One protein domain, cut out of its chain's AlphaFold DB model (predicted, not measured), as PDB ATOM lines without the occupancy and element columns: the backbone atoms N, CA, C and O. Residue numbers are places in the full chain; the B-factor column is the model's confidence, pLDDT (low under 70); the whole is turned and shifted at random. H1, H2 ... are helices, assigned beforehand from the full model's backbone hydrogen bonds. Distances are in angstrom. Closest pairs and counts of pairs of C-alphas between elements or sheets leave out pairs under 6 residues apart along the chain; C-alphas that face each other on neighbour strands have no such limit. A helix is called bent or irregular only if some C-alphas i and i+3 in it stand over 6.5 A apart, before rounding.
ATOM      1  N   GLU A  34     220.094 303.746 269.732       97.69
ATOM      2  CA  GLU A  34     218.903 303.849 268.893       97.69
ATOM      3  C   GLU A  34     218.622 302.517 268.193       97.69
ATOM      4  O   GLU A  34     217.481 302.045 268.200       97.69
ATOM      5  N   ALA A  35     219.658 301.861 267.662       97.94
ATOM      6  CA  ALA A  35     219.527 300.529 267.083       97.94
ATOM      7  C   ALA A  35     219.042 299.498 268.116       97.94
ATOM      8  O   ALA A  35     218.112 298.739 267.830       97.94
ATOM      9  N   LEU A  36     219.615 299.497 269.325       98.25
ATOM     10  CA  LEU A  36     219.203 298.594 270.408       98.25
ATOM     11  C   LEU A  36     217.748 298.812 270.826       98.25
ATOM     12  O   LEU A  36     216.992 297.847 270.939       98.25
ATOM     13  N   TYR A  37     217.345 300.067 271.021       98.50
ATOM     14  CA  TYR A  37     215.974 300.411 271.379       98.50
ATOM     15  C   TYR A  37     214.987 299.968 270.294       98.50
ATOM     16  O   TYR A  37     214.002 299.290 270.587       98.50
ATOM     17  N   ASN A  38     215.268 300.290 269.029       98.38
ATOM     18  CA  ASN A  38     214.415 299.903 267.906       98.38
ATOM     19  C   ASN A  38     214.307 298.379 267.777       98.38
ATOM     20  O   ASN A  38     213.221 297.863 267.502       98.38
ATOM     21  N   GLN A  39     215.400 297.652 268.032       98.31
ATOM     22  CA  GLN A  39     215.376 296.193 268.092       98.31
ATOM     23  C   GLN A  39     214.447 295.705 269.217       98.31
ATOM     24  O   GLN A  39     213.521 294.945 268.937       98.31
ATOM     25  N   GLY A  40     214.608 296.196 270.451       97.94
ATOM     26  CA  GLY A  40     213.762 295.811 271.586       97.94
ATOM     27  C   GLY A  40     212.274 296.140 271.392       97.94
ATOM     28  O   GLY A  40     211.411 295.378 271.829       97.94
ATOM     29  N   VAL A  41     211.951 297.233 270.691       98.00
ATOM     30  CA  VAL A  41     210.572 297.557 270.278       98.00
ATOM     31  C   VAL A  41     210.059 296.548 269.252       98.00
ATOM     32  O   VAL A  41     208.939 296.054 269.384       98.00
ATOM     33  N   SER A  42     210.868 296.209 268.243       97.62
ATOM     34  CA  SER A  42     210.485 295.244 267.203       97.62
ATOM     35  C   SER A  42     210.256 293.830 267.747       97.62
ATOM     36  O   SER A  42     209.397 293.108 267.244       97.62
ATOM     37  N   GLU A  43     210.972 293.463 268.812       95.94
ATOM     38  CA  GLU A  43     210.824 292.195 269.533       95.94
ATOM     39  C   GLU A  43     209.635 292.208 270.514       95.94
ATOM     40  O   GLU A  43     209.292 291.181 271.096       95.94
ATOM     41  N   GLY A  44     208.977 293.359 270.696       95.12
ATOM     42  CA  GLY A  44     207.842 293.526 271.606       95.12
ATOM     43  C   GLY A  44     208.222 293.592 273.088       95.12
ATOM     44  O   GLY A  44     207.332 293.580 273.940       95.12
ATOM     45  N   ILE A  45     209.518 293.678 273.399       95.94
ATOM     46  CA  ILE A  45     210.049 293.776 274.763       95.94
ATOM     47  C   ILE A  45     209.886 295.199 275.294       95.94
ATOM     48  O   ILE A  45     209.357 295.406 276.388       95.94
ATOM     49  N   ILE A  46     210.295 296.190 274.500       96.69
ATOM     50  CA  ILE A  46     210.107 297.602 274.831       96.69
ATOM     51  C   ILE A  46     208.749 298.048 274.295       96.69
ATOM     52  O   ILE A  46     208.510 298.108 273.088       96.69
ATOM     53  N   LYS A  47     207.850 298.422 275.203       93.94
ATOM     54  CA  LYS A  47     206.579 299.047 274.840       93.94
ATOM     55  C   LYS A  47     206.796 300.548 274.716       93.94
ATOM     56  O   LYS A  47     206.853 301.249 275.719       93.94
ATOM     57  N   GLN A  48     206.856 301.052 273.485       92.31
ATOM     58  CA  GLN A  48     207.091 302.479 273.206       92.31
ATOM     59  C   GLN A  48     206.056 303.420 273.860       92.31
ATOM     60  O   GLN A  48     206.337 304.594 274.083       92.31
ATOM     61  N   ALA A  49     204.858 302.916 274.173       92.50
ATOM     62  CA  ALA A  49     203.845 303.663 274.918       92.50
ATOM     63  C   ALA A  49     204.207 303.882 276.401       92.50
ATOM     64  O   ALA A  49     203.700 304.822 277.009       92.50
ATOM     65  N   ASP A  50     205.066 303.027 276.961       89.06
ATOM     66  CA  ASP A  50     205.441 303.017 278.377       89.06
ATOM     67  C   ASP A  50     206.842 303.611 278.604       89.06
ATOM     68  O   ASP A  50     207.071 304.272 279.615       89.06
ATOM     69  N   VAL A  51     207.774 303.399 277.666       92.88
ATOM     70  CA  VAL A  51     209.169 303.860 277.764       92.88
ATOM     71  C   VAL A  51     209.597 304.490 276.442       92.88
ATOM     72  O   VAL A  51     209.514 303.851 275.398       92.88
ATOM     73  N   SER A  52     210.062 305.742 276.486       97.31
ATOM     74  CA  SER A  52     210.571 306.455 275.306       97.31
ATOM     75  C   SER A  52     212.042 306.124 275.025       97.31
ATOM     76  O   SER A  52     212.770 305.731 275.934       97.31
ATOM     77  N   LEU A  53     212.508 306.353 273.788       97.94
ATOM     78  CA  LEU A  53     213.925 306.206 273.424       97.94
ATOM     79  C   LEU A  53     214.841 307.051 274.318       97.94
ATOM     80  O   LEU A  53     215.891 306.575 274.742       97.94
ATOM     81  N   GLU A  54     214.449 308.294 274.605       97.62
ATOM     82  CA  GLU A  54     215.225 309.208 275.446       97.62
ATOM     83  C   GLU A  54     215.355 308.659 276.869       97.62
ATOM     84  O   GLU A  54     216.471 308.478 277.352       97.62
ATOM     85  N   THR A  55     214.227 308.294 277.488       96.12
ATOM     86  CA  THR A  55     214.189 307.709 278.837       96.12
ATOM     87  C   THR A  55     215.005 306.423 278.915       96.12
ATOM     88  O   THR A  55     215.828 306.270 279.813       96.12
ATOM     89  N   TRP A  56     214.822 305.518 277.951       97.12
ATOM     90  CA  TRP A  56     215.558 304.257 277.904       97.12
ATOM     91  C   TRP A  56     217.064 304.497 277.754       97.12
ATOM     92  O   TRP A  56     217.865 303.900 278.468       97.12
ATOM     93  N   THR A  57     217.465 305.411 276.869       97.56
ATOM     94  CA  THR A  57     218.879 305.749 276.653       97.56
ATOM     95  C   THR A  57     219.510 306.364 277.899       97.56
ATOM     96  O   THR A  57     220.659 306.057 278.219       97.56
ATOM     97  N   GLU A  58     218.785 307.239 278.596       96.12
ATOM     98  CA  GLU A  58     219.255 307.867 279.831       96.12
ATOM     99  C   GLU A  58     219.481 306.828 280.934       96.12
ATOM    100  O   GLU A  58     220.551 306.804 281.542       96.12
ATOM    101  N   GLU A  59     218.521 305.929 281.144       93.81
ATOM    102  CA  GLU A  59     218.626 304.849 282.128       93.81
ATOM    103  C   GLU A  59     219.803 303.915 281.818       93.81
ATOM    104  O   GLU A  59     220.607 303.585 282.696       93.81
ATOM    105  N   ASN A  60     219.976 303.559 280.543       96.00
ATOM    106  CA  ASN A  60     221.062 302.685 280.123       96.00
ATOM    107  C   ASN A  60     222.442 303.301 280.389       96.00
ATOM    108  O   ASN A  60     223.288 302.645 280.994       96.00
ATOM    109  N   LYS A  61     222.648 304.570 280.020       95.31
ATOM    110  CA  LYS A  61     223.920 305.280 280.245       95.31
ATOM    111  C   LYS A  61     224.200 305.540 281.721       95.31
ATOM    112  O   LYS A  61     225.324 305.382 282.185       95.31
ATOM    113  N   ASN A  62     223.185 305.968 282.466       93.25
ATOM    114  CA  ASN A  62     223.391 306.471 283.824       93.25
ATOM    115  C   ASN A  62     223.329 305.373 284.890       93.25
ATOM    116  O   ASN A  62     223.803 305.592 286.005       93.25
ATOM    117  N   GLN A  63     222.742 304.214 284.578       91.69
ATOM    118  CA  GLN A  63     222.566 303.126 285.537       91.69
ATOM    119  C   GLN A  63     223.110 301.800 285.008       91.69
ATOM    120  O   GLN A  63     223.962 301.183 285.650       91.69
ATOM    121  N   TYR A  64     222.647 301.342 283.844       95.12
ATOM    122  CA  TYR A  64     222.900 299.960 283.421       95.12
ATOM    123  C   TYR A  64     224.314 299.733 282.886       95.12
ATOM    124  O   TYR A  64     224.872 298.660 283.107       95.12
ATOM    125  N   GLU A  65     224.937 300.733 282.257       94.88
ATOM    126  CA  GLU A  65     226.361 300.678 281.904       94.88
ATOM    127  C   GLU A  65     227.223 300.430 283.145       94.88
ATOM    128  O   GLU A  65     228.115 299.587 283.098       94.88
ATOM    129  N   GLN A  66     226.934 301.080 284.279       94.12
ATOM    130  CA  GLN A  66     227.689 300.848 285.512       94.12
ATOM    131  C   GLN A  66     227.491 299.424 286.038       94.12
ATOM    132  O   GLN A  66     228.468 298.775 286.408       94.12
ATOM    133  N   VAL A  67     226.253 298.912 286.021       94.38
ATOM    134  CA  VAL A  67     225.978 297.512 286.392       94.38
ATOM    135  C   VAL A  67     226.813 296.576 285.520       94.38
ATOM    136  O   VAL A  67     227.461 295.673 286.044       94.38
ATOM    137  N   TYR A  68     226.864 296.822 284.211       95.44
ATOM    138  CA  TYR A  68     227.692 296.052 283.289       95.44
ATOM    139  C   TYR A  68     229.197 296.136 283.623       95.44
ATOM    140  O   TYR A  68     229.880 295.118 283.749       95.44
ATOM    141  N   GLN A  69     229.732 297.334 283.861       94.44
ATOM    142  CA  GLN A  69     231.143 297.488 284.234       94.44
ATOM    143  C   GLN A  69     231.484 296.748 285.537       94.44
ATOM    144  O   GLN A  69     232.545 296.126 285.643       94.44
ATOM    145  N   ASP A  70     230.571 296.746 286.511       93.31
ATOM    146  CA  ASP A  70     230.736 295.989 287.753       93.31
ATOM    147  C   ASP A  70     230.784 294.475 287.494       93.31
ATOM    148  O   ASP A  70     231.578 293.768 288.111       93.31
ATOM    149  N   GLY A  71     229.991 293.967 286.547       92.81
ATOM    150  CA  GLY A  71     230.001 292.557 286.149       92.81
ATOM    151  C   GLY A  71     231.310 292.111 285.503       92.81
ATOM    152  O   GLY A  71     231.838 291.053 285.862       92.81
ATOM    153  N   LEU A  72     231.870 292.936 284.610       93.25
ATOM    154  CA  LEU A  72     233.198 292.709 284.026       93.25
ATOM    155  C   LEU A  72     234.287 292.689 285.098       93.25
ATOM    156  O   LEU A  72     235.162 291.818 285.102       93.25
ATOM    157  N   LYS A  73     234.237 293.657 286.017       92.75
ATOM    158  CA  LYS A  73     235.194 293.788 287.117       92.75
ATOM    159  C   LYS A  73     235.135 292.594 288.068       92.75
ATOM    160  O   LYS A  73     236.183 292.094 288.481       92.75
ATOM    161  N   ASP A  74     233.932 292.136 288.393       90.94
ATOM    162  CA  ASP A  74     233.701 291.037 289.331       90.94
ATOM    163  C   ASP A  74     233.822 289.650 288.677       90.94
ATOM    164  O   ASP A  74     233.716 288.635 289.374       90.94
ATOM    165  N   GLY A  75     234.072 289.597 287.363       91.56
ATOM    166  CA  GLY A  75     234.267 288.362 286.606       91.56
ATOM    167  C   GLY A  75     233.006 287.507 286.511       91.56
ATOM    168  O   GLY A  75     233.103 286.281 286.504       91.56
ATOM    169  N   ILE A  76     231.827 288.137 286.488       90.31
ATOM    170  CA  ILE A  76     230.543 287.427 286.388       90.31
ATOM    171  C   ILE A  76     230.325 286.851 284.987       90.31
ATOM    172  O   ILE A  76     229.698 285.803 284.840       90.31
ATOM    173  N   TYR A  77     230.893 287.490 283.972       89.69
ATOM    174  CA  TYR A  77     230.907 287.017 282.593       89.69
ATOM    175  C   TYR A  77     232.264 287.281 281.939       89.69
ATOM    176  O   TYR A  77     233.134 287.944 282.510       89.69
ATOM    177  N   ASP A  78     232.454 286.701 280.752       89.38
ATOM    178  CA  ASP A  78     233.693 286.831 279.989       89.38
ATOM    179  C   ASP A  78     233.955 288.291 279.590       89.38
ATOM    180  O   ASP A  78     233.028 289.047 279.297       89.38
ATOM    181  N   LYS A  79     235.235 288.678 279.539       89.19
ATOM    182  CA  LYS A  79     235.662 290.023 279.125       89.19
ATOM    183  C   LYS A  79     235.344 290.329 277.661       89.19
ATOM    184  O   LYS A  79     235.427 291.488 277.269       89.19
ATOM    185  N   SER A  80     235.039 289.313 276.856       91.88
ATOM    186  CA  SER A  80     234.590 289.473 275.478       91.88
ATOM    187  C   SER A  80     233.125 289.882 275.359       91.88
ATOM    188  O   SER A  80     232.725 290.259 274.264       91.88
ATOM    189  N   MET A  81     232.324 289.764 276.427       93.88
ATOM    190  CA  MET A  81     230.921 290.172 276.400       93.88
ATOM    191  C   MET A  81     230.843 291.670 276.148       93.88
ATOM    192  O   MET A  81     231.412 292.436 276.919       93.88
ATOM    193  N   SER A  82     230.146 292.084 275.093       95.06
ATOM    194  CA  SER A  82     229.894 293.500 274.837       95.06
ATOM    195  C   SER A  82     228.709 294.010 275.663       95.06
ATOM    196  O   SER A  82     227.854 293.241 276.110       95.06
ATOM    197  N   TYR A  83     228.612 295.332 275.829       95.62
ATOM    198  CA  TYR A  83     227.443 295.935 276.470       95.62
ATOM    199  C   TYR A  83     226.150 295.631 275.699       95.62
ATOM    200  O   TYR A  83     225.115 295.366 276.304       95.62
ATOM    201  N   GLU A  84     226.213 295.620 274.365       96.44
ATOM    202  CA  GLU A  84     225.069 295.332 273.496       96.44
ATOM    203  C   GLU A  84     224.552 293.902 273.679       96.44
ATOM    204  O   GLU A  84     223.343 293.670 273.716       96.44
ATOM    205  N   GLU A  85     225.457 292.934 273.817       95.62
ATOM    206  CA  GLU A  85     225.098 291.554 274.148       95.62
ATOM    207  C   GLU A  85     224.516 291.471 275.559       95.62
ATOM    208  O   GLU A  85     223.469 290.851 275.764       95.62
ATOM    209  N   TRP A  86     225.155 292.139 276.523       96.25
ATOM    210  CA  TRP A  86     224.727 292.142 277.916       96.25
ATOM    211  C   TRP A  86     223.321 292.735 278.091       96.25
ATOM    212  O   TRP A  86     222.481 292.152 278.778       96.25
ATOM    213  N   ILE A  87     223.008 293.861 277.453       96.75
ATOM    214  CA  ILE A  87     221.692 294.493 277.612       96.75
ATOM    215  C   ILE A  87     220.583 293.664 276.950       96.75
ATOM    216  O   ILE A  87     219.476 293.595 277.482       96.75
ATOM    217  N   LYS A  88     220.885 292.949 275.857       96.31
ATOM    218  CA  LYS A  88     219.954 292.008 275.206       96.31
ATOM    219  C   LYS A  88     219.605 290.831 276.115       96.31
ATOM    220  O   LYS A  88     218.427 290.535 276.294       96.31
ATOM    221  N   ILE A  89     220.598 290.190 276.740       94.06
ATOM    222  CA  ILE A  89     220.330 289.077 277.675       94.06
ATOM    223  C   ILE A  89     219.606 289.543 278.947       94.06
ATOM    224  O   ILE A  89     218.878 288.763 279.555       94.06
ATOM    225  N   ASN A  90     219.753 290.819 279.316       94.56
ATOM    226  CA  ASN A  90     219.006 291.459 280.400       94.56
ATOM    227  C   ASN A  90     217.679 292.074 279.917       94.56
ATOM    228  O   ASN A  90     217.159 293.000 280.540       94.56
ATOM    229  N   ASN A  91     217.124 291.565 278.812       95.56
ATOM    230  CA  ASN A  91     215.810 291.930 278.289       95.56
ATOM    231  C   ASN A  91     215.646 293.445 278.075       95.56
ATOM    232  O   ASN A  91     214.610 294.029 278.388       95.56
ATOM    233  N   TYR A  92     216.699 294.108 277.598       96.69
ATOM    234  CA  TYR A  92     216.756 295.557 277.401       96.69
ATOM    235  C   TYR A  92     216.497 296.380 278.677       96.69
ATOM    236  O   TYR A  92     216.038 297.523 278.609       96.69
ATOM    237  N   GLY A  93     216.735 295.792 279.851       94.06
ATOM    238  CA  GLY A  93     216.392 296.374 281.149       94.06
ATOM    239  C   GLY A  93     214.894 296.461 281.431       94.06
ATOM    240  O   GLY A  93     214.471 297.116 282.380       94.06
ATOM    241  N   GLN A  94     214.076 295.797 280.617       93.94
ATOM    242  CA  GLN A  94     212.629 295.777 280.763       93.94
ATOM    243  C   GLN A  94     212.163 294.515 281.499       93.94
ATOM    244  O   GLN A  94     212.815 293.468 281.432       93.94
TER     245      GLN A  94
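What this domain is: This is residues 34 to 94 of the 213 residues of the protein "Putative secreted protein" of Listeria welshimeri serovar 6b (strain ATCC 35897 / DSM 20650 / CIP 8149 / NCTC 11857 / SLCC 5334 / V8) (UniProt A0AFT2). One long bent helix, H2, makes the length, and two short helices, H1 and H3, lie loosely side by side across it, H1 at its first arm and H3 at its second. The 61 printed residues, with three named helices and no named strand, are all helix in class and compact, with a radius of gyration of the C-alphas of 11.9 A and spans of 36 by 21 by 16 A.

Where its parts are: H1, residues 34 to 42, begins at C-alpha 34 (218.903, 303.849, 268.893) and is 12.2 A long. H2, residues 53 to 74, was assigned as one helix by its hydrogen bonds but is bent, C-alphas 62 and 65 being 6.8 A apart; its arms are H2a, residues 53 to 62, 14.1 A, and H2b, residues 65 to 74, 14.2 A. H3, residues 83 to 89, is 10.0 A long and ends at C-alpha 89 (220.330, 289.077, 277.675).

How they stand to each other: H2a and H2b stand at a tilt of 35.2 degrees, only just steep. H1 and H2a touch, closest at the C-alphas of Tyr 37 and Leu 53, 6.5 A, at a steep tilt of 60 degrees, opposite ways. H2b and H3 only just touch, with 3 pairs of C-alphas within 8 A, the closest being Tyr 68 and Tyr 83, 6.8 A, about perpendicular at 89 degrees. H1 and H3 are close but not clearly touching, the closest C-alphas, Leu 36 and Glu 84, being 7.4 A apart, at a shallow tilt of 11 degrees, the same way. In H1, H2a, H2b and H3 every O i to N i+4 pair is within hydrogen-bond range.

The domain as a whole: The C-alphas farthest apart, Ala 49 and Gly 75, are 36.0 A apart. The printed part has no cut, both links are short, and no printed residue is under 70 in pLDDT.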